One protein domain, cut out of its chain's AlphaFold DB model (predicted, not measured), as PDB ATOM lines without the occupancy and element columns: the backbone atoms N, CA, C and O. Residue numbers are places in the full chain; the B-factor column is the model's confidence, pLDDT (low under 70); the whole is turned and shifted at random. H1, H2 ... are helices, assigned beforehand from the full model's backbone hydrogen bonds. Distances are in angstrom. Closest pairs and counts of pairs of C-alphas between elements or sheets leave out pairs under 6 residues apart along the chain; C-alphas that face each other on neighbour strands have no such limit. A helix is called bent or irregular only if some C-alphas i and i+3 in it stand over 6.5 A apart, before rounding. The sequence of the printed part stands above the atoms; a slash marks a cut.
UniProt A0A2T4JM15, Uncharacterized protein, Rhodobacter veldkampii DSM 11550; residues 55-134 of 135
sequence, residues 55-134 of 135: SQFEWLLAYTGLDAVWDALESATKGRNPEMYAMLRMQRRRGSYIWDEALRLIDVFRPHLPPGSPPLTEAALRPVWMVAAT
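What this domain is: This is residues 55 to 134 of the 135 residues of an uncharacterized protein of Rhodobacter veldkampii DSM 11550 (UniProt A0A2T4JM15). Two helices folded back on each other as a hairpin, H2 and H3, make one end of this small helical domain, and H1 with H5, packed on each other at a steep angle, make the other. H1 turns a corner into H2, and H4, the longest helix by residues, covers one side between the two ends, touching no other helix but near H3 and close to H2 and H5. The printed part has 80 residues, with five named helices in the order H1, H2, H3, H4, H5 and no named strand, and its class is all helix. It is compact, with a radius of gyration of the C-alphas of 12.3 A, and spans 37 by 28 by 20 A.

Where its parts are: Find C-alpha 55 at (45.106, 43.219, -29.356); from there H1 runs through residues 55 to 64, 14.1 A from first to last C-alpha. H2 follows at residues 66 to 77, 16.5 A long, and H3 at residues 82 to 91, 14.2 A long. Look next at C-alpha 99, at (36.495, 46.594, -41.554), where H4 begins; it runs to residue 112 over 20.4 A and is irregular, with C-alphas 108 and 111 7.3 A apart. H5, residues 122 to 132, is 14.9 A long and ends at C-alpha 132, at (41.012, 37.549, -35.059); it is only just irregular, with C-alphas 124 and 127 6.8 A apart.

How they stand to each other: Start at H1, which touches H2 only at the corner by their link, and only just, with 3 pairs of C-alphas within 8 A; the closest are those of Leu 61 and Asp 67, at 4.7 A. The lines of H1 and H2 are about perpendicular, at 88 degrees. H2 and H3 form a helical hairpin, opposite ways at a shallow tilt of 25 degrees. They touch, of H2 with residues 74 to 77 alone, and their closest C-alphas are those of Thr 77 and Tyr 85, 5.3 A apart. H3 and H4 are near each other, with 7 pairs of C-alphas within 10 A. H4 is close to but not clearly touching H2, where the closest C-alphas, those of Leu 73 and His 112, are 7.2 A apart. H4 is likewise close to but not clearly touching H5, the closest C-alphas being those of Leu 103 and Glu 122, 7.7 A apart. Return to H1 to find H5 touching it, opposite ways at a steep tilt of 53 degrees, with the closest C-alphas, those of Gln 56 and Ala 132, 5.3 A apart. H1 and H4 are apart, as are H2 and H5. In H1, H2 and H3 every O i to N i+4 pair is within hydrogen-bond range; in H4 it is 8 of 10 and in H5 5 of 7.

The domain as a whole: The two C-alphas farthest apart, those of Arg 80 and Thr 134, are 37.6 A apart, while the first and last printed C-alphas, 55 and 134, are 11.0 A apart. The printed part has no cut and no long link: those from H1 to H2 and from H2 to H3 are tight, and those from H3 to H4 and from H4 to H5 are short. The mean pLDDT of the printed part of this model is 93.5, and no printed residue is under 70.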
ATOM      1  N   SER A  55      44.463  44.529 -29.516       97.38
ATOM      2  CA  SER A  55      45.106  43.219 -29.356       97.38
ATOM      3  C   SER A  55      44.666  42.215 -30.423       97.38
ATOM      4  O   SER A  55      45.482  41.446 -30.916       97.38
ATOM      5  N   GLN A  56      43.392  42.238 -30.819       98.06
ATOM      6  CA  GLN A  56      42.875  41.372 -31.883       98.06
ATOM      7  C   GLN A  56      43.446  41.749 -33.248       98.06
ATOM      8  O   GLN A  56      43.814  40.875 -34.032       98.06
ATOM      9  N   PHE A  57      43.557  43.048 -33.529       97.25
ATOM     10  CA  PHE A  57      44.188  43.521 -34.756       97.25
ATOM     11  C   PHE A  57      45.689  43.206 -34.778       97.25
ATOM     12  O   PHE A  57      46.199  42.736 -35.789       97.25
ATOM     13  N   GLU A  58      46.395  43.383 -33.660       96.44
ATOM     14  CA  GLU A  58      47.803  42.992 -33.537       96.44
ATOM     15  C   GLU A  58      47.995  41.484 -33.742       96.44
ATOM     16  O   GLU A  58      48.874  41.070 -34.501       96.44
ATOM     17  N   TRP A  59      47.121  40.661 -33.152       97.62
ATOM     18  CA  TRP A  59      47.112  39.222 -33.391       97.62
ATOM     19  C   TRP A  59      46.907  38.897 -34.872       97.62
ATOM     20  O   TRP A  59      47.630  38.063 -35.410       97.62
ATOM     21  N   LEU A  60      45.969  39.570 -35.549       96.88
ATOM     22  CA  LEU A  60      45.739  39.397 -36.984       96.88
ATOM     23  C   LEU A  60      47.006  39.688 -37.780       96.88
ATOM     24  O   LEU A  60      47.383  38.882 -38.633       96.88
ATOM     25  N   LEU A  61      47.660  40.820 -37.506       95.69
ATOM     26  CA  LEU A  61      48.873  41.222 -38.213       95.69
ATOM     27  C   LEU A  61      49.973  40.169 -38.060       95.69
ATOM     28  O   LEU A  61      50.515  39.719 -39.065       95.69
ATOM     29  N   ALA A  62      50.235  39.722 -36.831       96.25
ATOM     30  CA  ALA A  62      51.240  38.699 -36.555       96.25
ATOM     31  C   ALA A  62      50.875  37.334 -37.169       96.25
ATOM     32  O   ALA A  62      51.721  36.660 -37.750       96.25
ATOM     33  N   TYR A  63      49.605  36.926 -37.087       95.62
ATOM     34  CA  TYR A  63      49.130  35.642 -37.615       95.62
ATOM     35  C   TYR A  63      49.229  35.555 -39.144       95.62
ATOM     36  O   TYR A  63      49.435  34.479 -39.703       95.62
ATOM     37  N   THR A  64      49.082  36.690 -39.823       94.31
ATOM     38  CA  THR A  64      49.088  36.782 -41.289       94.31
ATOM     39  C   THR A  64      50.442  37.203 -41.868       94.31
ATOM     40  O   THR A  64      50.606  37.182 -43.087       94.31
ATOM     41  N   GLY A  65      51.403  37.596 -41.023       92.88
ATOM     42  CA  GLY A  65      52.671  38.202 -41.447       92.88
ATOM     43  C   GLY A  65      52.526  39.629 -41.995       92.88
ATOM     44  O   GLY A  65      53.439  40.151 -42.639       92.88
ATOM     45  N   LEU A  66      51.368  40.266 -41.796       94.06
ATOM     46  CA  LEU A  66      51.117  41.648 -42.213       94.06
ATOM     47  C   LEU A  66      51.800  42.673 -41.302       94.06
ATOM     48  O   LEU A  66      51.963  43.826 -41.701       94.06
ATOM     49  N   ASP A  67      52.240  42.263 -40.117       95.06
ATOM     50  CA  ASP A  67      53.124  43.047 -39.255       95.06
ATOM     51  C   ASP A  67      54.435  43.406 -39.974       95.06
ATOM     52  O   ASP A  67      54.829  44.571 -39.984       95.06
ATOM     53  N   ALA A  68      55.045  42.450 -40.679       93.56
ATOM     54  CA  ALA A  68      56.256  42.680 -41.463       93.56
ATOM     55  C   ALA A  68      56.020  43.659 -42.628       93.56
ATOM     56  O   ALA A  68      56.874  44.499 -42.926       93.56
ATOM     57  N   VAL A  69      54.848  43.590 -43.272       93.50
ATOM     58  CA  VAL A  69      54.448  44.541 -44.325       93.50
ATOM     59  C   VAL A  69      54.301  45.947 -43.743       93.50
ATOM     60  O   VAL A  69      54.799  46.915 -44.321       93.50
ATOM     61  N   TRP A  70      53.656  46.061 -42.581       94.44
ATOM     62  CA  TRP A  70      53.488  47.327 -41.875       94.44
ATOM     63  C   TRP A  70      54.837  47.936 -41.473       94.44
ATOM     64  O   TRP A  70      55.084  49.121 -41.709       94.44
ATOM     65  N   ASP A  71      55.738  47.131 -40.914       94.81
ATOM     66  CA  ASP A  71      57.077  47.563 -40.509       94.81
ATOM     67  C   ASP A  71      57.923  48.006 -41.712       94.81
ATOM     68  O   ASP A  71      58.627  49.021 -41.648       94.81
ATOM     69  N   ALA A  72      57.814  47.302 -42.840       93.75
ATOM     70  CA  ALA A  72      58.473  47.685 -44.083       93.75
ATOM     71  C   ALA A  72      57.946  49.025 -44.628       93.75
ATOM     72  O   ALA A  72      58.749  49.868 -45.039       93.75
ATOM     73  N   LEU A  73      56.629  49.265 -44.578       93.44
ATOM     74  CA  LEU A  73      56.022  50.554 -44.934       93.44
ATOM     75  C   LEU A  73      56.500  51.686 -44.016       93.44
ATOM     76  O   LEU A  73      56.878  52.760 -44.495       93.44
ATOM     77  N   GLU A  74      56.524  51.458 -42.698       94.88
ATOM     78  CA  GLU A  74      57.042  52.429 -41.730       94.88
ATOM     79  C   GLU A  74      58.512  52.762 -42.025       94.88
ATOM     80  O   GLU A  74      58.881  53.934 -42.079       94.88
ATOM     81  N   SER A  75      59.344  51.751 -42.278       93.75
ATOM     82  CA  SER A  75      60.762  51.929 -42.606       93.75
ATOM     83  C   SER A  75      60.967  52.704 -43.914       93.75
ATOM     84  O   SER A  75      61.762  53.643 -43.964       93.75
ATOM     85  N   ALA A  76      60.206  52.372 -44.963       91.25
ATOM     86  CA  ALA A  76      60.314  53.010 -46.274       91.25
ATOM     87  C   ALA A  76      59.854  54.477 -46.276       91.25
ATOM     88  O   ALA A  76      60.372  55.290 -47.047       91.25
ATOM     89  N   THR A  77      58.885  54.826 -45.428       93.31
ATOM     90  CA  THR A  77      58.330  56.186 -45.336       93.31
ATOM     91  C   THR A  77      59.100  57.072 -44.360       93.31
ATOM     92  O   THR A  77      59.160  58.290 -44.552       93.31
ATOM     93  N   LYS A  78      59.754  56.495 -43.347       93.56
ATOM     94  CA  LYS A  78      60.513  57.243 -42.342       93.56
ATOM     95  C   LYS A  78      61.594  58.120 -42.985       93.56
ATOM     96  O   LYS A  78      62.481  57.648 -43.688       93.56
ATOM     97  N   GLY A  79      61.512  59.429 -42.743       90.31
ATOM     98  CA  GLY A  79      62.454  60.428 -43.267       90.31
ATOM     99  C   GLY A  79      62.284  60.786 -44.750       90.31
ATOM    100  O   GLY A  79      62.801  61.815 -45.169       90.31
ATOM    101  N   ARG A  80      61.538  59.993 -45.534       92.62
ATOM    102  CA  ARG A  80      61.241  60.270 -46.953       92.62
ATOM    103  C   ARG A  80      59.865  60.895 -47.154       92.62
ATOM    104  O   ARG A  80      59.706  61.772 -47.992       92.62
ATOM    105  N   ASN A  81      58.885  60.447 -46.375       93.69
ATOM    106  CA  ASN A  81      57.532  60.985 -46.340       93.69
ATOM    107  C   ASN A  81      57.042  61.024 -44.876       93.69
ATOM    108  O   ASN A  81      56.413  60.072 -44.403       93.69
ATOM    109  N   PRO A  82      57.372  62.099 -44.133       93.44
ATOM    110  CA  PRO A  82      57.047  62.217 -42.711       93.44
ATOM    111  C   PRO A  82      55.545  62.175 -42.410       93.44
ATOM    112  O   PRO A  82      55.157  61.652 -41.370       93.44
ATOM    113  N   GLU A  83      54.709  62.689 -43.316       94.06
ATOM    114  CA  GLU A  83      53.250  62.677 -43.174       94.06
ATOM    115  C   GLU A  83      52.701  61.250 -43.264       94.06
ATOM    116  O   GLU A  83      51.997  60.797 -42.362       94.06
ATOM    117  N   MET A  84      53.106  60.498 -44.292       91.69
ATOM    118  CA  MET A  84      52.725  59.091 -44.451       91.69
ATOM    119  C   MET A  84      53.203  58.239 -43.268       91.69
ATOM    120  O   MET A  84      52.461  57.403 -42.754       91.69
ATOM    121  N   TYR A  85      54.428  58.489 -42.794       95.25
ATOM    122  CA  TYR A  85      54.959  57.835 -41.601       95.25
ATOM    123  C   TYR A  85      54.112  58.153 -40.360       95.25
ATOM    124  O   TYR A  85      53.717  57.243 -39.633       95.25
ATOM    125  N   ALA A  86      53.777  59.425 -40.122       95.44
ATOM    126  CA  ALA A  86      52.925  59.823 -39.004       95.44
ATOM    127  C   ALA A  86      51.528  59.181 -39.088       95.44
ATOM    128  O   ALA A  86      51.019  58.696 -38.074       95.44
ATOM    129  N   MET A  87      50.945  59.099 -40.288       94.31
ATOM    130  CA  MET A  87      49.660  58.442 -40.524       94.31
ATOM    131  C   MET A  87      49.713  56.940 -40.208       94.31
ATOM    132  O   MET A  87      48.843  56.457 -39.487       94.31
ATOM    133  N   LEU A  88      50.744  56.211 -40.657       94.44
ATOM    134  CA  LEU A  88      50.951  54.799 -40.290       94.44
ATOM    135  C   LEU A  88      51.019  54.627 -38.770       94.44
ATOM    136  O   LEU A  88      50.326  53.788 -38.195       94.44
ATOM    137  N   ARG A  89      51.809  55.465 -38.090       95.25
ATOM    138  CA  ARG A  89      51.965  55.403 -36.628       95.25
ATOM    139  C   ARG A  89      50.660  55.688 -35.889       95.25
ATOM    140  O   ARG A  89      50.394  55.049 -34.873       95.25
ATOM    141  N   MET A  90      49.860  56.631 -36.382       95.00
ATOM    142  CA  MET A  90      48.536  56.933 -35.838       95.00
ATOM    143  C   MET A  90      47.592  55.740 -36.010       95.00
ATOM    144  O   MET A  90      46.945  55.327 -35.051       95.00
ATOM    145  N   GLN A  91      47.539  55.165 -37.211       94.62
ATOM    146  CA  GLN A  91      46.619  54.078 -37.548       94.62
ATOM    147  C   GLN A  91      46.926  52.808 -36.755       94.62
ATOM    148  O   GLN A  91      46.002  52.199 -36.229       94.62
ATOM    149  N   ARG A  92      48.210  52.482 -36.547       93.44
ATOM    150  CA  ARG A  92      48.651  51.338 -35.722       93.44
ATOM    151  C   ARG A  92      48.273  51.458 -34.241       93.44
ATOM    152  O   ARG A  92      48.318  50.481 -33.505       93.44
ATOM    153  N   ARG A  93      47.960  52.668 -33.771       93.75
ATOM    154  CA  ARG A  93      47.636  52.967 -32.365       93.75
ATOM    155  C   ARG A  93      46.153  53.243 -32.146       93.75
ATOM    156  O   ARG A  93      45.780  53.741 -31.083       93.75
ATOM    157  N   ARG A  94      45.303  52.973 -33.137       94.88
ATOM    158  CA  ARG A  94      43.861  53.164 -32.982       94.88
ATOM    159  C   ARG A  94      43.308  52.266 -31.881       94.88
ATOM    160  O   ARG A  94      43.748  51.134 -31.708       94.88
ATOM    161  N   GLY A  95      42.313  52.787 -31.163       95.81
ATOM    162  CA  GLY A  95      41.606  52.054 -30.108       95.81
ATOM    163  C   GLY A  95      40.627  51.000 -30.630       95.81
ATOM    164  O   GLY A  95      40.171  50.164 -29.860       95.81
ATOM    165  N   SER A  96      40.309  51.031 -31.925       96.62
ATOM    166  CA  SER A  96      39.413  50.085 -32.583       96.62
ATOM    167  C   SER A  96      39.665  50.063 -34.087       96.62
ATOM    168  O   SER A  96      40.031  51.088 -34.672       96.62
ATOM    169  N   TYR A  97      39.401  48.921 -34.714       97.38
ATOM    170  CA  TYR A  97      39.574  48.715 -36.148       97.38
ATOM    171  C   TYR A  97      38.268  48.220 -36.756       97.38
ATOM    172  O   TYR A  97      37.774  47.145 -36.417       97.38
ATOM    173  N   ILE A  98      37.706  49.031 -37.648       96.06
ATOM    174  CA  ILE A  98      36.470  48.745 -38.378       96.06
ATOM    175  C   ILE A  98      36.854  48.273 -39.779       96.06
ATOM    176  O   ILE A  98      37.739  48.860 -40.404       96.06
ATOM    177  N   TRP A  99      36.182  47.235 -40.275       95.12
ATOM    178  CA  TRP A  99      36.495  46.594 -41.554       95.12
ATOM    179  C   TRP A  99      36.608  47.574 -42.730       95.12
ATOM    180  O   TRP A  99      37.654  47.654 -43.373       95.12
ATOM    181  N   ASP A 100      35.578  48.390 -42.959       93.25
ATOM    182  CA  ASP A 100      35.542  49.333 -44.086       93.25
ATOM    183  C   ASP A 100      36.623  50.419 -43.986       93.25
ATOM    184  O   ASP A 100      37.092  50.961 -44.989       93.25
ATOM    185  N   GLU A 101      37.033  50.775 -42.767       94.50
ATOM    186  CA  GLU A 101      38.148  51.698 -42.555       94.50
ATOM    187  C   GLU A 101      39.491  51.029 -42.835       94.50
ATOM    188  O   GLU A 101      40.364  51.658 -43.428       94.50
ATOM    189  N   ALA A 102      39.649  49.757 -42.463       94.25
ATOM    190  CA  ALA A 102      40.846  48.983 -42.767       94.25
ATOM    191  C   ALA A 102      41.018  48.772 -44.279       94.25
ATOM    192  O   ALA A 102      42.126  48.937 -44.787       94.25
ATOM    193  N   LEU A 103      39.940  48.494 -45.021       93.44
ATOM    194  CA  LEU A 103      39.992  48.395 -46.485       93.44
ATOM    195  C   LEU A 103      40.375  49.730 -47.137       93.44
ATOM    196  O   LEU A 103      41.269  49.766 -47.980       93.44
ATOM    197  N   ARG A 104      39.783  50.843 -46.685       93.25
ATOM    198  CA  ARG A 104      40.188  52.183 -47.146       93.25
ATOM    199  C   ARG A 104      41.653  52.472 -46.840       93.25
ATOM    200  O   ARG A 104      42.350  53.061 -47.662       93.25
ATOM    201  N   LEU A 105      42.135  52.045 -45.675       92.56
ATOM    202  CA  LEU A 105      43.535  52.194 -45.302       92.56
ATOM    203  C   LEU A 105      44.456  51.407 -46.241       92.56
ATOM    204  O   LEU A 105      45.463  51.936 -46.706       92.56
ATOM    205  N   ILE A 106      44.085  50.166 -46.557       92.75
ATOM    206  CA  ILE A 106      44.799  49.336 -47.529       92.75
ATOM    207  C   ILE A 106      44.861  50.035 -48.883       92.75
ATOM    208  O   ILE A 106      45.933  50.075 -49.475       92.75
ATOM    209  N   ASP A 107      43.764  50.620 -49.363       92.94
ATOM    210  CA  ASP A 107      43.746  51.327 -50.648       92.94
ATOM    211  C   ASP A 107      44.689  52.533 -50.669       92.94
ATOM    212  O   ASP A 107      45.410  52.725 -51.649       92.94
ATOM    213  N   VAL A 108      44.758  53.288 -49.568       91.06
ATOM    214  CA  VAL A 108      45.699  54.410 -49.411       91.06
ATOM    215  C   VAL A 108      47.155  53.938 -49.492       91.06
ATOM    216  O   VAL A 108      47.976  54.588 -50.139       91.06
ATOM    217  N   PHE A 109      47.492  52.803 -48.874       90.56
ATOM    218  CA  PHE A 109      48.869  52.291 -48.855       90.56
ATOM    219  C   PHE A 109      49.214  51.352 -50.007       90.56
ATOM    220  O   PHE A 109      50.394  51.066 -50.212       90.56
ATOM    221  N   ARG A 110      48.230  50.898 -50.787       91.62
ATOM    222  CA  ARG A 110      48.413  49.942 -51.887       91.62
ATOM    223  C   ARG A 110      49.522  50.343 -52.868       91.62
ATOM    224  O   ARG A 110      50.332  49.476 -53.189       91.62
ATOM    225  N   PRO A 111      49.642  51.616 -53.300       91.75
ATOM    226  CA  PRO A 111      50.716  52.043 -54.202       91.75
ATOM    227  C   PRO A 111      52.122  51.979 -53.586       91.75
ATOM    228  O   PRO A 111      53.114  52.090 -54.303       91.75
ATOM    229  N   HIS A 112      52.216  51.837 -52.263       90.12
ATOM    230  CA  HIS A 112      53.459  51.869 -51.497       90.12
ATOM    231  C   HIS A 112      53.854  50.502 -50.934       90.12
ATOM    232  O   HIS A 112      54.880  50.404 -50.258       90.12
ATOM    233  N   LEU A 113      53.060  49.457 -51.189       90.06
ATOM    234  CA  LEU A 113      53.327  48.124 -50.665       90.06
ATOM    235  C   LEU A 113      54.690  47.601 -51.147       90.06
ATOM    236  O   LEU A 113      55.009  47.717 -52.335       90.06
ATOM    237  N   PRO A 114      55.489  46.989 -50.255       86.81
ATOM    238  CA  PRO A 114      56.712  46.305 -50.645       86.81
ATOM    239  C   PRO A 114      56.453  45.254 -51.739       86.81
ATOM    240  O   PRO A 114      55.423  44.567 -51.696       86.81
ATOM    241  N   PRO A 115      57.382  45.062 -52.693       87.00
ATOM    242  CA  PRO A 115      57.302  43.959 -53.643       87.00
ATOM    243  C   PRO A 115      57.162  42.614 -52.921       87.00
ATOM    244  O   PRO A 115      57.866  42.357 -51.948       87.00
ATOM    245  N   GLY A 116      56.260  41.756 -53.401       87.06
ATOM    246  CA  GLY A 116      56.005  40.450 -52.784       87.06
ATOM    247  C   GLY A 116      55.103  40.484 -51.546       87.06
ATOM    248  O   GLY A 116      54.957  39.454 -50.894       87.06
ATOM    249  N   SER A 117      54.479  41.627 -51.229       88.12
ATOM    250  CA  SER A 117      53.440  41.685 -50.193       88.12
ATOM    251  C   SER A 117      52.310  40.685 -50.489       88.12
ATOM    252  O   SER A 117      51.926  40.533 -51.655       88.12
ATOM    253  N   PRO A 118      51.753  40.016 -49.461       87.69
ATOM    254  CA  PRO A 118      50.614  39.126 -49.636       87.69
ATOM    255  C   PRO A 118      49.401  39.883 -50.206       87.69
ATOM    256  O   PRO A 118      49.289  41.103 -50.047       87.69
ATOM    257  N   PRO A 119      48.471  39.178 -50.872       88.00
ATOM    258  CA  PRO A 119      47.288  39.803 -51.444       88.00
ATOM    259  C   PRO A 119      46.396  40.402 -50.346       88.00
ATOM    260  O   PRO A 119      45.835  39.683 -49.523       88.00
ATOM    261  N   LEU A 120      46.217  41.724 -50.377       91.31
ATOM    262  CA  LEU A 120      45.331  42.468 -49.474       91.31
ATOM    263  C   LEU A 120      43.935  42.640 -50.092       91.31
ATOM    264  O   LEU A 120      43.458  43.758 -50.284       91.31
ATOM    265  N   THR A 121      43.306  41.532 -50.487       91.69
ATOM    266  CA  THR A 121      41.943  41.534 -51.042       91.69
ATOM    267  C   THR A 121      40.911  41.246 -49.957       91.69
ATOM    268  O   THR A 121      41.216  40.594 -48.958       91.69
ATOM    269  N   GLU A 122      39.665  41.677 -50.171       91.00
ATOM    270  CA  GLU A 122      38.564  41.400 -49.240       91.00
ATOM    271  C   GLU A 122      38.420  39.893 -48.969       91.00
ATOM    272  O   GLU A 122      38.369  39.463 -47.820       91.00
ATOM    273  N   ALA A 123      38.452  39.080 -50.029       90.56
ATOM    274  CA  ALA A 123      38.338  37.627 -49.939       90.56
ATOM    275  C   ALA A 123      39.468  36.978 -49.118       90.56
ATOM    276  O   ALA A 123      39.223  35.997 -48.420       90.56
ATOM    277  N   ALA A 124      40.691  37.519 -49.179       91.75
ATOM    278  CA  ALA A 124      41.823  37.006 -48.408       91.75
ATOM    279  C   ALA A 124      41.768  37.440 -46.935       91.75
ATOM    280  O   ALA A 124      42.100  36.663 -46.041       91.75
ATOM    281  N   LEU A 125      41.332  38.674 -46.676       94.44
ATOM    282  CA  LEU A 125      41.360  39.275 -45.344       94.44
ATOM    283  C   LEU A 125      40.127  38.920 -44.500       94.44
ATOM    284  O   LEU A 125      40.221  38.842 -43.276       94.44
ATOM    285  N   ARG A 126      38.969  38.683 -45.123       94.00
ATOM    286  CA  ARG A 126      37.706  38.468 -44.406       94.00
ATOM    287  C   ARG A 126      37.745  37.255 -43.466       94.00
ATOM    288  O   ARG A 126      37.354  37.411 -42.307       94.00
ATOM    289  N   PRO A 127      38.248  36.074 -43.878       93.12
ATOM    290  CA  PRO A 127      38.309  34.916 -42.990       93.12
ATOM    291  C   PRO A 127      39.209  35.162 -41.774       93.12
ATOM    292  O   PRO A 127      38.823  34.861 -40.647       93.12
ATOM    293  N   VAL A 128      40.387  35.759 -41.982       95.25
ATOM    294  CA  VAL A 128      41.344  36.023 -40.894       95.25
ATOM    295  C   VAL A 128      40.861  37.124 -39.953       95.25
ATOM    296  O   VAL A 128      41.127  37.050 -38.757       95.25
ATOM    297  N   TRP A 129      40.075  38.082 -40.453       96.12
ATOM    298  CA  TRP A 129      39.397  39.083 -39.629       96.12
ATOM    299  C   TRP A 129      38.391  38.455 -38.665       96.12
ATOM    300  O   TRP A 129      38.414  38.747 -37.470       96.12
ATOM    301  N   MET A 130      37.547  37.539 -39.155       94.06
ATOM    302  CA  MET A 130      36.617  36.812 -38.286       94.06
ATOM    303  C   MET A 130      37.355  35.973 -37.243       94.06
ATOM    304  O   MET A 130      36.951  35.949 -36.085       94.06
ATOM    305  N   VAL A 131      38.455  35.312 -37.625       94.88
ATOM    306  CA  VAL A 131      39.262  34.531 -36.675       94.88
ATOM    307  C   VAL A 131      39.872  35.438 -35.607       94.88
ATOM    308  O   VAL A 131      39.806  35.097 -34.428       94.88
ATOM    309  N   ALA A 132      40.420  36.590 -35.989       96.81
ATOM    310  CA  ALA A 132      41.012  37.549 -35.059       96.81
ATOM    311  C   ALA A 132      40.006  38.075 -34.028       96.81
ATOM    312  O   ALA A 132      40.356  38.249 -32.866       96.81
ATOM    313  N   ALA A 133      38.742  38.248 -34.412       95.12
ATOM    314  CA  ALA A 133      37.684  38.683 -33.502       95.12
ATOM    315  C   ALA A 133      37.361  37.686 -32.377       95.12
ATOM    316  O   ALA A 133      36.687  38.041 -31.414       95.12
ATOM    317  N   THR A 134      37.827  36.440 -32.500       94.00
ATOM    318  CA  THR A 134      37.664  35.387 -31.482       94.00
ATOM    319  C   THR A 134      38.864  35.263 -30.543       94.00
ATOM    320  O   THR A 134      38.926  34.316 -29.757       94.00
TER     321      THR A 134